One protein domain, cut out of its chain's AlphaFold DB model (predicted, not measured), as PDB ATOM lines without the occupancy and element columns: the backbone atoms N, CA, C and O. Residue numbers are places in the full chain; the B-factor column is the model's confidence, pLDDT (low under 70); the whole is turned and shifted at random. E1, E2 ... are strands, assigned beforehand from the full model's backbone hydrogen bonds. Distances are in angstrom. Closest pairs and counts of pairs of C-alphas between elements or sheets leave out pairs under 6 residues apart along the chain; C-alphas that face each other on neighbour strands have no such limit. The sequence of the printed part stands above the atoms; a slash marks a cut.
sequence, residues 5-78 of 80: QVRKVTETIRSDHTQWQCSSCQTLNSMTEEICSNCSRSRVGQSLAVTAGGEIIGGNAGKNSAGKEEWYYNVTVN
ATOM      1  N   GLN A   5     157.093 106.571 163.072       80.75
ATOM      2  CA  GLN A   5     156.843 108.004 163.196       80.75
ATOM      3  C   GLN A   5     156.646 108.605 161.803       80.75
ATOM      4  O   GLN A   5     157.523 108.510 160.946       80.75
ATOM      5  N   VAL A   6     155.496 109.235 161.576       87.94
ATOM      6  CA  VAL A   6     155.173 109.932 160.326       87.94
ATOM      7  C   VAL A   6     154.997 111.423 160.579       87.94
ATOM      8  O   VAL A   6     154.496 111.837 161.625       87.94
ATOM      9  N   ARG A   7     155.401 112.248 159.609       93.00
ATOM     10  CA  ARG A   7     155.154 113.694 159.632       93.00
ATOM     11  C   ARG A   7     153.849 113.992 158.911       93.00
ATOM     12  O   ARG A   7     153.738 113.732 157.717       93.00
ATOM     13  N   LYS A   8     152.877 114.559 159.622       94.94
ATOM     14  CA  LYS A   8     151.613 115.018 159.033       94.94
ATOM     15  C   LYS A   8     151.631 116.535 158.894       94.94
ATOM     16  O   LYS A   8     151.661 117.222 159.911       94.94
ATOM     17  N   VAL A   9     151.611 117.029 157.656       96.38
ATOM     18  CA  VAL A   9     151.522 118.463 157.330       96.38
ATOM     19  C   VAL A   9     150.057 118.893 157.305       96.38
ATOM     20  O   VAL A   9     149.207 118.168 156.786       96.38
ATOM     21  N   THR A  10     149.744 120.040 157.902       96.44
ATOM     22  CA  THR A  10     148.390 120.600 157.925       96.44
ATOM     23  C   THR A  10     148.411 122.101 158.228       96.44
ATOM     24  O   THR A  10     149.283 122.580 158.951       96.44
ATOM     25  N   GLU A  11     147.419 122.837 157.726       96.31
ATOM     26  CA  GLU A  11     147.130 124.218 158.149       96.31
ATOM     27  C   GLU A  11     146.404 124.292 159.507       96.31
ATOM     28  O   GLU A  11     146.295 125.357 160.108       96.31
ATOM     29  N   THR A  12     145.890 123.166 160.016       95.88
ATOM     30  CA  THR A  12     145.194 123.124 161.307       95.88
ATOM     31  C   THR A  12     146.193 123.075 162.460       95.88
ATOM     32  O   THR A  12     146.955 122.117 162.614       95.88
ATOM     33  N   ILE A  13     146.163 124.097 163.316       95.25
ATOM     34  CA  ILE A  13     146.950 124.122 164.552       95.25
ATOM     35  C   ILE A  13     146.367 123.102 165.534       95.25
ATOM     36  O   ILE A  13     145.171 123.126 165.824       95.25
ATOM     37  N   ARG A  14     147.199 122.179 166.034       95.00
ATOM     38  CA  ARG A  14     146.774 121.243 167.085       95.00
ATOM     39  C   ARG A  14     146.453 122.012 168.364       95.00
ATOM     40  O   ARG A  14     147.124 122.985 168.681       95.00
ATOM     41  N   SER A  15     145.492 121.530 169.146       95.94
ATOM     42  CA  SER A  15     145.100 122.174 170.407       95.94
ATOM     43  C   SER A  15     146.223 122.237 171.448       95.94
ATOM     44  O   SER A  15     146.207 123.109 172.305       95.94
ATOM     45  N   ASP A  16     147.179 121.308 171.390       96.06
ATOM     46  CA  ASP A  16     148.344 121.268 172.276       96.06
ATOM     47  C   ASP A  16     149.545 122.063 171.744       96.06
ATOM     48  O   ASP A  16     150.523 122.211 172.465       96.06
ATOM     49  N   HIS A  17     149.477 122.621 170.531       97.56
ATOM     50  CA  HIS A  17     150.496 123.508 169.978       97.56
ATOM     51  C   HIS A  17     150.218 124.958 170.403       97.56
ATOM     52  O   HIS A  17     149.529 125.706 169.711       97.56
ATOM     53  N   THR A  18     150.748 125.356 171.558       98.06
ATOM     54  CA  THR A  18     150.467 126.670 172.166       98.06
ATOM     55  C   THR A  18     151.628 127.654 172.058       98.06
ATOM     56  O   THR A  18     151.432 128.860 172.221       98.06
ATOM     57  N   GLN A  19     152.834 127.168 171.763       98.50
ATOM     58  CA  GLN A  19     154.053 127.966 171.683       98.50
ATOM     59  C   GLN A  19     154.886 127.561 170.470       98.50
ATOM     60  O   GLN A  19     154.783 126.442 169.974       98.50
ATOM     61  N   TRP A  20     155.769 128.448 170.024       98.62
ATOM     62  CA  TRP A  20     156.761 128.115 169.010       98.62
ATOM     63  C   TRP A  20     158.151 128.565 169.437       98.62
ATOM     64  O   TRP A  20     158.348 129.661 169.970       98.62
ATOM     65  N   GLN A  21     159.137 127.709 169.196       98.69
ATOM     66  CA  GLN A  21     160.536 128.035 169.434       98.69
ATOM     67  C   GLN A  21     161.151 128.582 168.150       98.69
ATOM     68  O   GLN A  21     161.075 127.950 167.095       98.69
ATOM     69  N   CYS A  22     161.783 129.750 168.236       98.38
ATOM     70  CA  CYS A  22     162.510 130.330 167.117       98.38
ATOM     71  C   CYS A  22     163.756 129.498 166.801       98.38
ATOM     72  O   CYS A  22     164.652 129.384 167.634       98.38
ATOM     73  N   SER A  23     163.884 128.995 165.575       97.19
ATOM     74  CA  SER A  23     165.055 128.197 165.185       97.19
ATOM     75  C   SER A  23     166.347 129.017 165.086       97.19
ATOM     76  O   SER A  23     167.428 128.445 165.016       97.19
ATOM     77  N   SER A  24     166.259 130.354 165.067       96.88
ATOM     78  CA  SER A  24     167.430 131.237 164.950       96.88
ATOM     79  C   SER A  24     168.040 131.639 166.291       96.88
ATOM     80  O   SER A  24     169.259 131.716 166.391       96.88
ATOM     81  N   CYS A  25     167.221 131.923 167.309       97.44
ATOM     82  CA  CYS A  25     167.704 132.382 168.619       97.44
ATOM     83  C   CYS A  25     167.156 131.581 169.808       97.44
ATOM     84  O   CYS A  25     167.424 131.940 170.948       97.44
ATOM     85  N   GLN A  26     166.382 130.521 169.555       97.69
ATOM     86  CA  GLN A  26     165.810 129.603 170.550       97.69
ATOM     87  C   GLN A  26     164.814 130.223 171.543       97.69
ATOM     88  O   GLN A  26     164.271 129.504 172.381       97.69
ATOM     89  N   THR A  27     164.504 131.518 171.418       98.25
ATOM     90  CA  THR A  27     163.427 132.165 172.175       98.25
ATOM     91  C   THR A  27     162.099 131.462 171.913       98.25
ATOM     92  O   THR A  27     161.728 131.218 170.759       98.25
ATOM     93  N   LEU A  28     161.393 131.155 172.999       98.31
ATOM     94  CA  LEU A  28     160.039 130.623 172.987       98.31
ATOM     95  C   LEU A  28     159.046 131.784 172.906       98.31
ATOM     96  O   LEU A  28     159.148 132.737 173.674       98.31
ATOM     97  N   ASN A  29     158.105 131.703 171.975       98.50
ATOM     98  CA  ASN A  29     157.111 132.740 171.721       98.50
ATOM     99  C   ASN A  29     155.709 132.119 171.775       98.50
ATOM    100  O   ASN A  29     155.538 130.913 171.565       98.50
ATOM    101  N   SER A  30     154.699 132.942 172.043       97.88
ATOM    102  CA  SER A  30     153.297 132.512 171.999       97.88
ATOM    103  C   SER A  30     152.867 132.204 170.562       97.88
ATOM    104  O   SER A  30     153.278 132.891 169.629       97.88
ATOM    105  N   MET A  31     151.965 131.238 170.360       97.06
ATOM    106  CA  MET A  31     151.344 131.014 169.044       97.06
ATOM    107  C   MET A  31     150.485 132.182 168.543       97.06
ATOM    108  O   MET A  31     150.135 132.222 167.364       97.06
ATOM    109  N   THR A  32     150.183 133.163 169.391       96.50
ATOM    110  CA  THR A  32     149.580 134.437 168.968       96.50
ATOM    111  C   THR A  32     150.587 135.393 168.322       96.50
ATOM    112  O   THR A  32     150.180 136.367 167.700       96.50
ATOM    113  N   GLU A  33     151.890 135.139 168.464       97.31
ATOM    114  CA  GLU A  33     152.956 135.938 167.863       97.31
ATOM    115  C   GLU A  33     153.428 135.297 166.552       97.31
ATOM    116  O   GLU A  33     153.697 134.095 166.485       97.31
ATOM    117  N   GLU A  34     153.561 136.105 165.501       96.88
ATOM    118  CA  GLU A  34     154.098 135.668 164.202       96.88
ATOM    119  C   GLU A  34     155.596 135.969 164.043       96.88
ATOM    120  O   GLU A  34     156.277 135.381 163.195       96.88
ATOM    121  N   ILE A  35     156.106 136.891 164.862       98.06
ATOM    122  CA  ILE A  35     157.467 137.419 164.839       98.06
ATOM    123  C   ILE A  35     158.116 137.142 166.191       98.06
ATOM    124  O   ILE A  35     157.488 137.327 167.229       98.06
ATOM    125  N   CYS A  36     159.374 136.711 166.184       98.44
ATOM    126  CA  CYS A  36     160.104 136.427 167.409       98.44
ATOM    127  C   CYS A  36     160.313 137.714 168.210       98.44
ATOM    128  O   CYS A  36     160.936 138.651 167.713       98.44
ATOM    129  N   SER A  37     159.893 137.701 169.472       98.19
ATOM    130  CA  SER A  37     160.045 138.812 170.422       98.19
ATOM    131  C   SER A  37     161.501 139.227 170.691       98.19
ATOM    132  O   SER A  37     161.744 140.344 171.138       98.19
ATOM    133  N   ASN A  38     162.475 138.356 170.402       98.19
ATOM    134  CA  ASN A  38     163.895 138.601 170.667       98.19
ATOM    135  C   ASN A  38     164.710 138.954 169.409       98.19
ATOM    136  O   ASN A  38     165.506 139.886 169.431       98.19
ATOM    137  N   CYS A  39     164.549 138.208 168.307       97.75
ATOM    138  CA  CYS A  39     165.366 138.403 167.094       97.75
ATOM    139  C   CYS A  39     164.592 138.923 165.874       97.75
ATOM    140  O   CYS A  39     165.158 139.002 164.782       97.75
ATOM    141  N   SER A  40     163.303 139.233 166.035       97.62
ATOM    142  CA  SER A  40     162.426 139.801 165.000       97.62
ATOM    143  C   SER A  40     162.252 138.954 163.732       97.62
ATOM    144  O   SER A  40     161.746 139.437 162.719       97.62
ATOM    145  N   ARG A  41     162.643 137.675 163.757       97.31
ATOM    146  CA  ARG A  41     162.424 136.742 162.642       97.31
ATOM    147  C   ARG A  41     161.017 136.167 162.673       97.31
ATOM    148  O   ARG A  41     160.493 135.873 163.746       97.31
ATOM    149  N   SER A  42     160.435 135.968 161.494       97.06
ATOM    150  CA  SER A  42     159.143 135.294 161.361       97.06
ATOM    151  C   SER A  42     159.245 133.823 161.751       97.06
ATOM    152  O   SER A  42     160.260 133.173 161.498       97.06
ATOM    153  N   ARG A  43     158.167 133.284 162.326       96.94
ATOM    154  CA  ARG A  43     158.056 131.853 162.626       96.94
ATOM    155  C   ARG A  43     157.935 130.977 161.375       96.94
ATOM    156  O   ARG A  43     158.290 129.797 161.425       96.94
ATOM    157  N   VAL A  44     157.457 131.530 160.260       96.94
ATOM    158  CA  VAL A  44     157.181 130.776 159.029       96.94
ATOM    159  C   VAL A  44     158.479 130.192 158.462       96.94
ATOM    160  O   VAL A  44     159.425 130.916 158.163       96.94
ATOM    161  N   GLY A  45     158.532 128.867 158.332       92.38
ATOM    162  CA  GLY A  45     159.691 128.094 157.879       92.38
ATOM    163  C   GLY A  45     160.892 128.092 158.835       92.38
ATOM    164  O   GLY A  45     161.921 127.507 158.505       92.38
ATOM    165  N   GLN A  46     160.800 128.744 160.001       91.81
ATOM    166  CA  GLN A  46     161.926 128.954 160.925       91.81
ATOM    167  C   GLN A  46     161.543 128.730 162.395       91.81
ATOM    168  O   GLN A  46     162.083 129.385 163.292       91.81
ATOM    169  N   SER A  47     160.610 127.815 162.660       97.69
ATOM    170  CA  SER A  47     160.177 127.520 164.025       97.69
ATOM    171  C   SER A  47     159.842 126.053 164.275       97.69
ATOM    172  O   SER A  47     159.463 125.308 163.366       97.69
ATOM    173  N   LEU A  48     159.991 125.653 165.536       98.25
ATOM    174  CA  LEU A  48     159.545 124.368 166.069       98.25
ATOM    175  C   LEU A  48     158.223 124.558 166.815       98.25
ATOM    176  O   LEU A  48     158.061 125.553 167.520       98.25
ATOM    177  N   ALA A  49     157.300 123.610 166.660       98.19
ATOM    178  CA  ALA A  49     156.012 123.606 167.348       98.19
ATOM    179  C   ALA A  49     156.178 123.037 168.756       98.19
ATOM    180  O   ALA A  49     156.674 121.916 168.903       98.19
ATOM    181  N   VAL A  50     155.755 123.792 169.770       98.25
ATOM    182  CA  VAL A  50     155.997 123.482 171.182       98.25
ATOM    183  C   VAL A  50     154.686 123.460 171.971       98.25
ATOM    184  O   VAL A  50     153.798 124.295 171.766       98.25
ATOM    185  N   THR A  51     154.546 122.484 172.867       97.81
ATOM    186  CA  THR A  51     153.408 122.414 173.794       97.81
ATOM    187  C   THR A  51     153.585 123.344 174.983       97.81
ATOM    188  O   THR A  51     154.688 123.789 175.278       97.81
ATOM    189  N   ALA A  52     152.515 123.574 175.747       94.88
ATOM    190  CA  ALA A  52     152.601 124.335 176.996       94.88
ATOM    191  C   ALA A  52     153.583 123.719 178.017       94.88
ATOM    192  O   ALA A  52     154.086 124.426 178.885       94.88
ATOM    193  N   GLY A  53     153.857 122.411 177.914       95.38
ATOM    194  CA  GLY A  53     154.840 121.703 178.738       95.38
ATOM    195  C   GLY A  53     156.283 121.807 178.231       95.38
ATOM    196  O   GLY A  53     157.175 121.237 178.852       95.38
ATOM    197  N   GLY A  54     156.529 122.506 177.117       95.00
ATOM    198  CA  GLY A  54     157.856 122.630 176.512       95.00
ATOM    199  C   GLY A  54     158.247 121.473 175.585       95.00
ATOM    200  O   GLY A  54     159.406 121.377 175.186       95.00
ATOM    201  N   GLU A  55     157.314 120.592 175.219       96.56
ATOM    202  CA  GLU A  55     157.605 119.456 174.337       96.56
ATOM    203  C   GLU A  55     157.581 119.878 172.867       96.56
ATOM    204  O   GLU A  55     156.632 120.518 172.413       96.56
ATOM    205  N   ILE A  56     158.588 119.471 172.092       96.62
ATOM    206  CA  ILE A  56     158.616 119.701 170.644       96.62
ATOM    207  C   ILE A  56     157.779 118.624 169.947       96.62
ATOM    208  O   ILE A  56     158.152 117.451 169.909       96.62
ATOM    209  N   ILE A  57     156.668 119.035 169.340       96.38
ATOM    210  CA  ILE A  57     155.700 118.136 168.685       96.38
ATOM    211  C   ILE A  57     155.714 118.235 167.157       96.38
ATOM    212  O   ILE A  57     154.992 117.502 166.470       96.38
ATOM    213  N   GLY A  58     156.537 119.126 166.609       96.62
ATOM    214  CA  GLY A  58     156.574 119.390 165.182       96.62
ATOM    215  C   GLY A  58     157.408 120.607 164.810       96.62
ATOM    216  O   GLY A  58     158.236 121.083 165.587       96.62
ATOM    217  N   GLY A  59     157.154 121.139 163.623       97.50
ATOM    218  CA  GLY A  59     157.775 122.369 163.156       97.50
ATOM    219  C   GLY A  59     156.998 123.010 162.023       97.50
ATOM    220  O   GLY A  59     156.067 122.428 161.463       97.50
ATOM    221  N   ASN A  60     157.365 124.240 161.708       97.69
ATOM    222  CA  ASN A  60     156.715 124.990 160.654       97.69
ATOM    223  C   ASN A  60     157.136 124.458 159.282       97.69
ATOM    224  O   ASN A  60     158.327 124.285 159.016       97.69
ATOM    225  N   ALA A  61     156.161 124.193 158.420       97.12
ATOM    226  CA  ALA A  61     156.364 123.677 157.070       97.12
ATOM    227  C   ALA A  61     156.386 124.788 156.003       97.12
ATOM    228  O   ALA A  61     156.582 124.499 154.825       97.12
ATOM    229  N   GLY A  62     156.232 126.055 156.398       96.75
ATOM    230  CA  GLY A  62     156.170 127.196 155.493       96.75
ATOM    231  C   GLY A  62     154.733 127.576 155.151       96.75
ATOM    232  O   GLY A  62     153.843 127.497 155.996       96.75
ATOM    233  N   LYS A  63     154.516 128.038 153.917       96.81
ATOM    234  CA  LYS A  63     153.189 128.387 153.395       96.81
ATOM    235  C   LYS A  63     152.815 127.465 152.243       96.81
ATOM    236  O   LYS A  63     153.669 127.155 151.413       96.81
ATOM    237  N   ASN A  64     151.544 127.090 152.161       94.94
ATOM    238  CA  ASN A  64     151.015 126.358 151.015       94.94
ATOM    239  C   ASN A  64     150.800 127.261 149.791       94.94
ATOM    240  O   ASN A  64     151.021 128.474 149.830       94.94
ATOM    241  N   SER A  65     150.329 126.667 148.692       95.56
ATOM    242  CA  SER A  65     150.017 127.375 147.443       95.56
ATOM    243  C   SER A  65     148.937 128.456 147.595       95.56
ATOM    244  O   SER A  65     148.900 129.384 146.791       95.56
ATOM    245  N   ALA A  66     148.095 128.375 148.630       95.44
ATOM    246  CA  ALA A  66     147.111 129.399 148.980       95.44
ATOM    247  C   ALA A  66     147.678 130.495 149.908       95.44
ATOM    248  O   ALA A  66     146.946 131.391 150.323       95.44
ATOM    249  N   GLY A  67     148.967 130.431 150.259       95.44
ATOM    250  CA  GLY A  67     149.633 131.387 151.143       95.44
ATOM    251  C   GLY A  67     149.341 131.192 152.634       95.44
ATOM    252  O   GLY A  67     149.794 132.010 153.442       95.44
ATOM    253  N   LYS A  68     148.622 130.129 153.015       95.38
ATOM    254  CA  LYS A  68     148.339 129.794 154.415       95.38
ATOM    255  C   LYS A  68     149.519 129.066 155.041       95.38
ATOM    256  O   LYS A  68     150.156 128.242 154.393       95.38
ATOM    257  N   GLU A  69     149.795 129.382 156.299       96.31
ATOM    258  CA  GLU A  69     150.844 128.736 157.084       96.31
ATOM    259  C   GLU A  69     150.502 127.268 157.371       96.31
ATOM    260  O   GLU A  69     149.385 126.948 157.775       96.31
ATOM    261  N   GLU A  70     151.482 126.386 157.191       97.62
ATOM    262  CA  GLU A  70     151.362 124.961 157.483       97.62
ATOM    263  C   GLU A  70     152.379 124.519 158.531       97.62
ATOM    264  O   GLU A  70     153.504 125.016 158.610       97.62
ATOM    265  N   TRP A  71     151.987 123.521 159.314       97.81
ATOM    266  CA  TRP A  71     152.808 122.890 160.336       97.81
ATOM    267  C   TRP A  71     152.872 121.394 160.083       97.81
ATOM    268  O   TRP A  71     151.869 120.777 159.716       97.81
ATOM    269  N   TYR A  72     154.040 120.794 160.296       97.00
ATOM    270  CA  TYR A  72     154.165 119.347 160.365       97.00
ATOM    271  C   TYR A  72     154.187 118.898 161.819       97.00
ATOM    272  O   TYR A  72     154.861 119.503 162.650       97.00
ATOM    273  N   TYR A  73     153.506 117.793 162.111       96.50
ATOM    274  CA  TYR A  73     153.519 117.165 163.427       96.50
ATOM    275  C   TYR A  73     154.013 115.729 163.342       96.50
ATOM    276  O   TYR A  73     153.668 115.002 162.407       96.50
ATOM    277  N   ASN A  74     154.799 115.322 164.335       92.19
ATOM    278  CA  ASN A  74     155.274 113.950 164.458       92.19
ATOM    279  C   ASN A  74     154.163 113.097 165.085       92.19
ATOM    280  O   ASN A  74     153.783 113.319 166.234       92.19
ATOM    281  N   VAL A  75     153.630 112.142 164.327       88.19
ATOM    282  CA  VAL A  75     152.548 111.249 164.759       88.19
ATOM    283  C   VAL A  75     153.054 109.815 164.757       88.19
ATOM    284  O   VAL A  75     153.688 109.370 163.800       88.19
ATOM    285  N   THR A  76     152.760 109.083 165.825       85.56
ATOM    286  CA  THR A  76     153.043 107.652 165.919       85.56
ATOM    287  C   THR A  76     151.889 106.881 165.292       85.56
ATOM    288  O   THR A  76     150.757 106.980 165.764       85.56
ATOM    289  N   VAL A  77     152.154 106.120 164.230       76.50
ATOM    290  CA  VAL A  77     151.178 105.194 163.644       76.50
ATOM    291  C   VAL A  77     151.534 103.766 164.045       76.50
ATOM    292  O   VAL A  77     152.626 103.270 163.757       76.50
ATOM    293  N   ASN A  78     150.607 103.101 164.734       68.06
ATOM    294  CA  ASN A  78     150.710 101.674 165.007       68.06
ATOM    295  C   ASN A  78     150.298 100.937 163.728       68.06
ATOM    296  O   ASN A  78     149.173 101.109 163.260       68.06
TER     297      ASN A  78
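What this domain is: This is residues 5 to 78 of the 80 residues of the protein "RanBP2-type domain-containing protein" of Gibberella zeae (UniProt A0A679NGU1). One strongly twisted, antiparallel sheet of six strands, in the order E1, E6, E5, E4, E2, E3, makes the domain, with a long loop, residues 31 to 46, at its E3 end. The printed part has 74 residues, with strands E1 to E6 along the chain and no named helix: all strand, though under half lie in named elements. It is compact, radius of gyration of the C-alphas 11.8 A, spanning 39 by 32 by 19 A.

How they stand to each other: Edge strand E1, residues 5 to 10, is antiparallel to E6, residues 69 to 77, with N 6 and O 75 2.9 A apart. E4, residues 47 to 50, E5, residues 56 to 63, and E6 form a meander, each the antiparallel neighbour of the one before; N 49 and O 58 are 2.9 A apart, N 61 and O 70 2.8 A. E2, residues 19 to 22, is antiparallel to E4, with N 21 and O 48 2.9 A apart, and forms a hairpin with edge strand E3, residues 28 to 30, with N 20 and O 29 2.9 A apart.

Where its parts are: E1 begins at C-alpha 5 (156.843, 108.004, 163.196); E6, 24.4 A long, ends at C-alpha 77 (151.178, 105.194, 163.644).

The domain as a whole: The printed part has no cut; the link E3 to E4 is long, and residue 78 is under pLDDT 70.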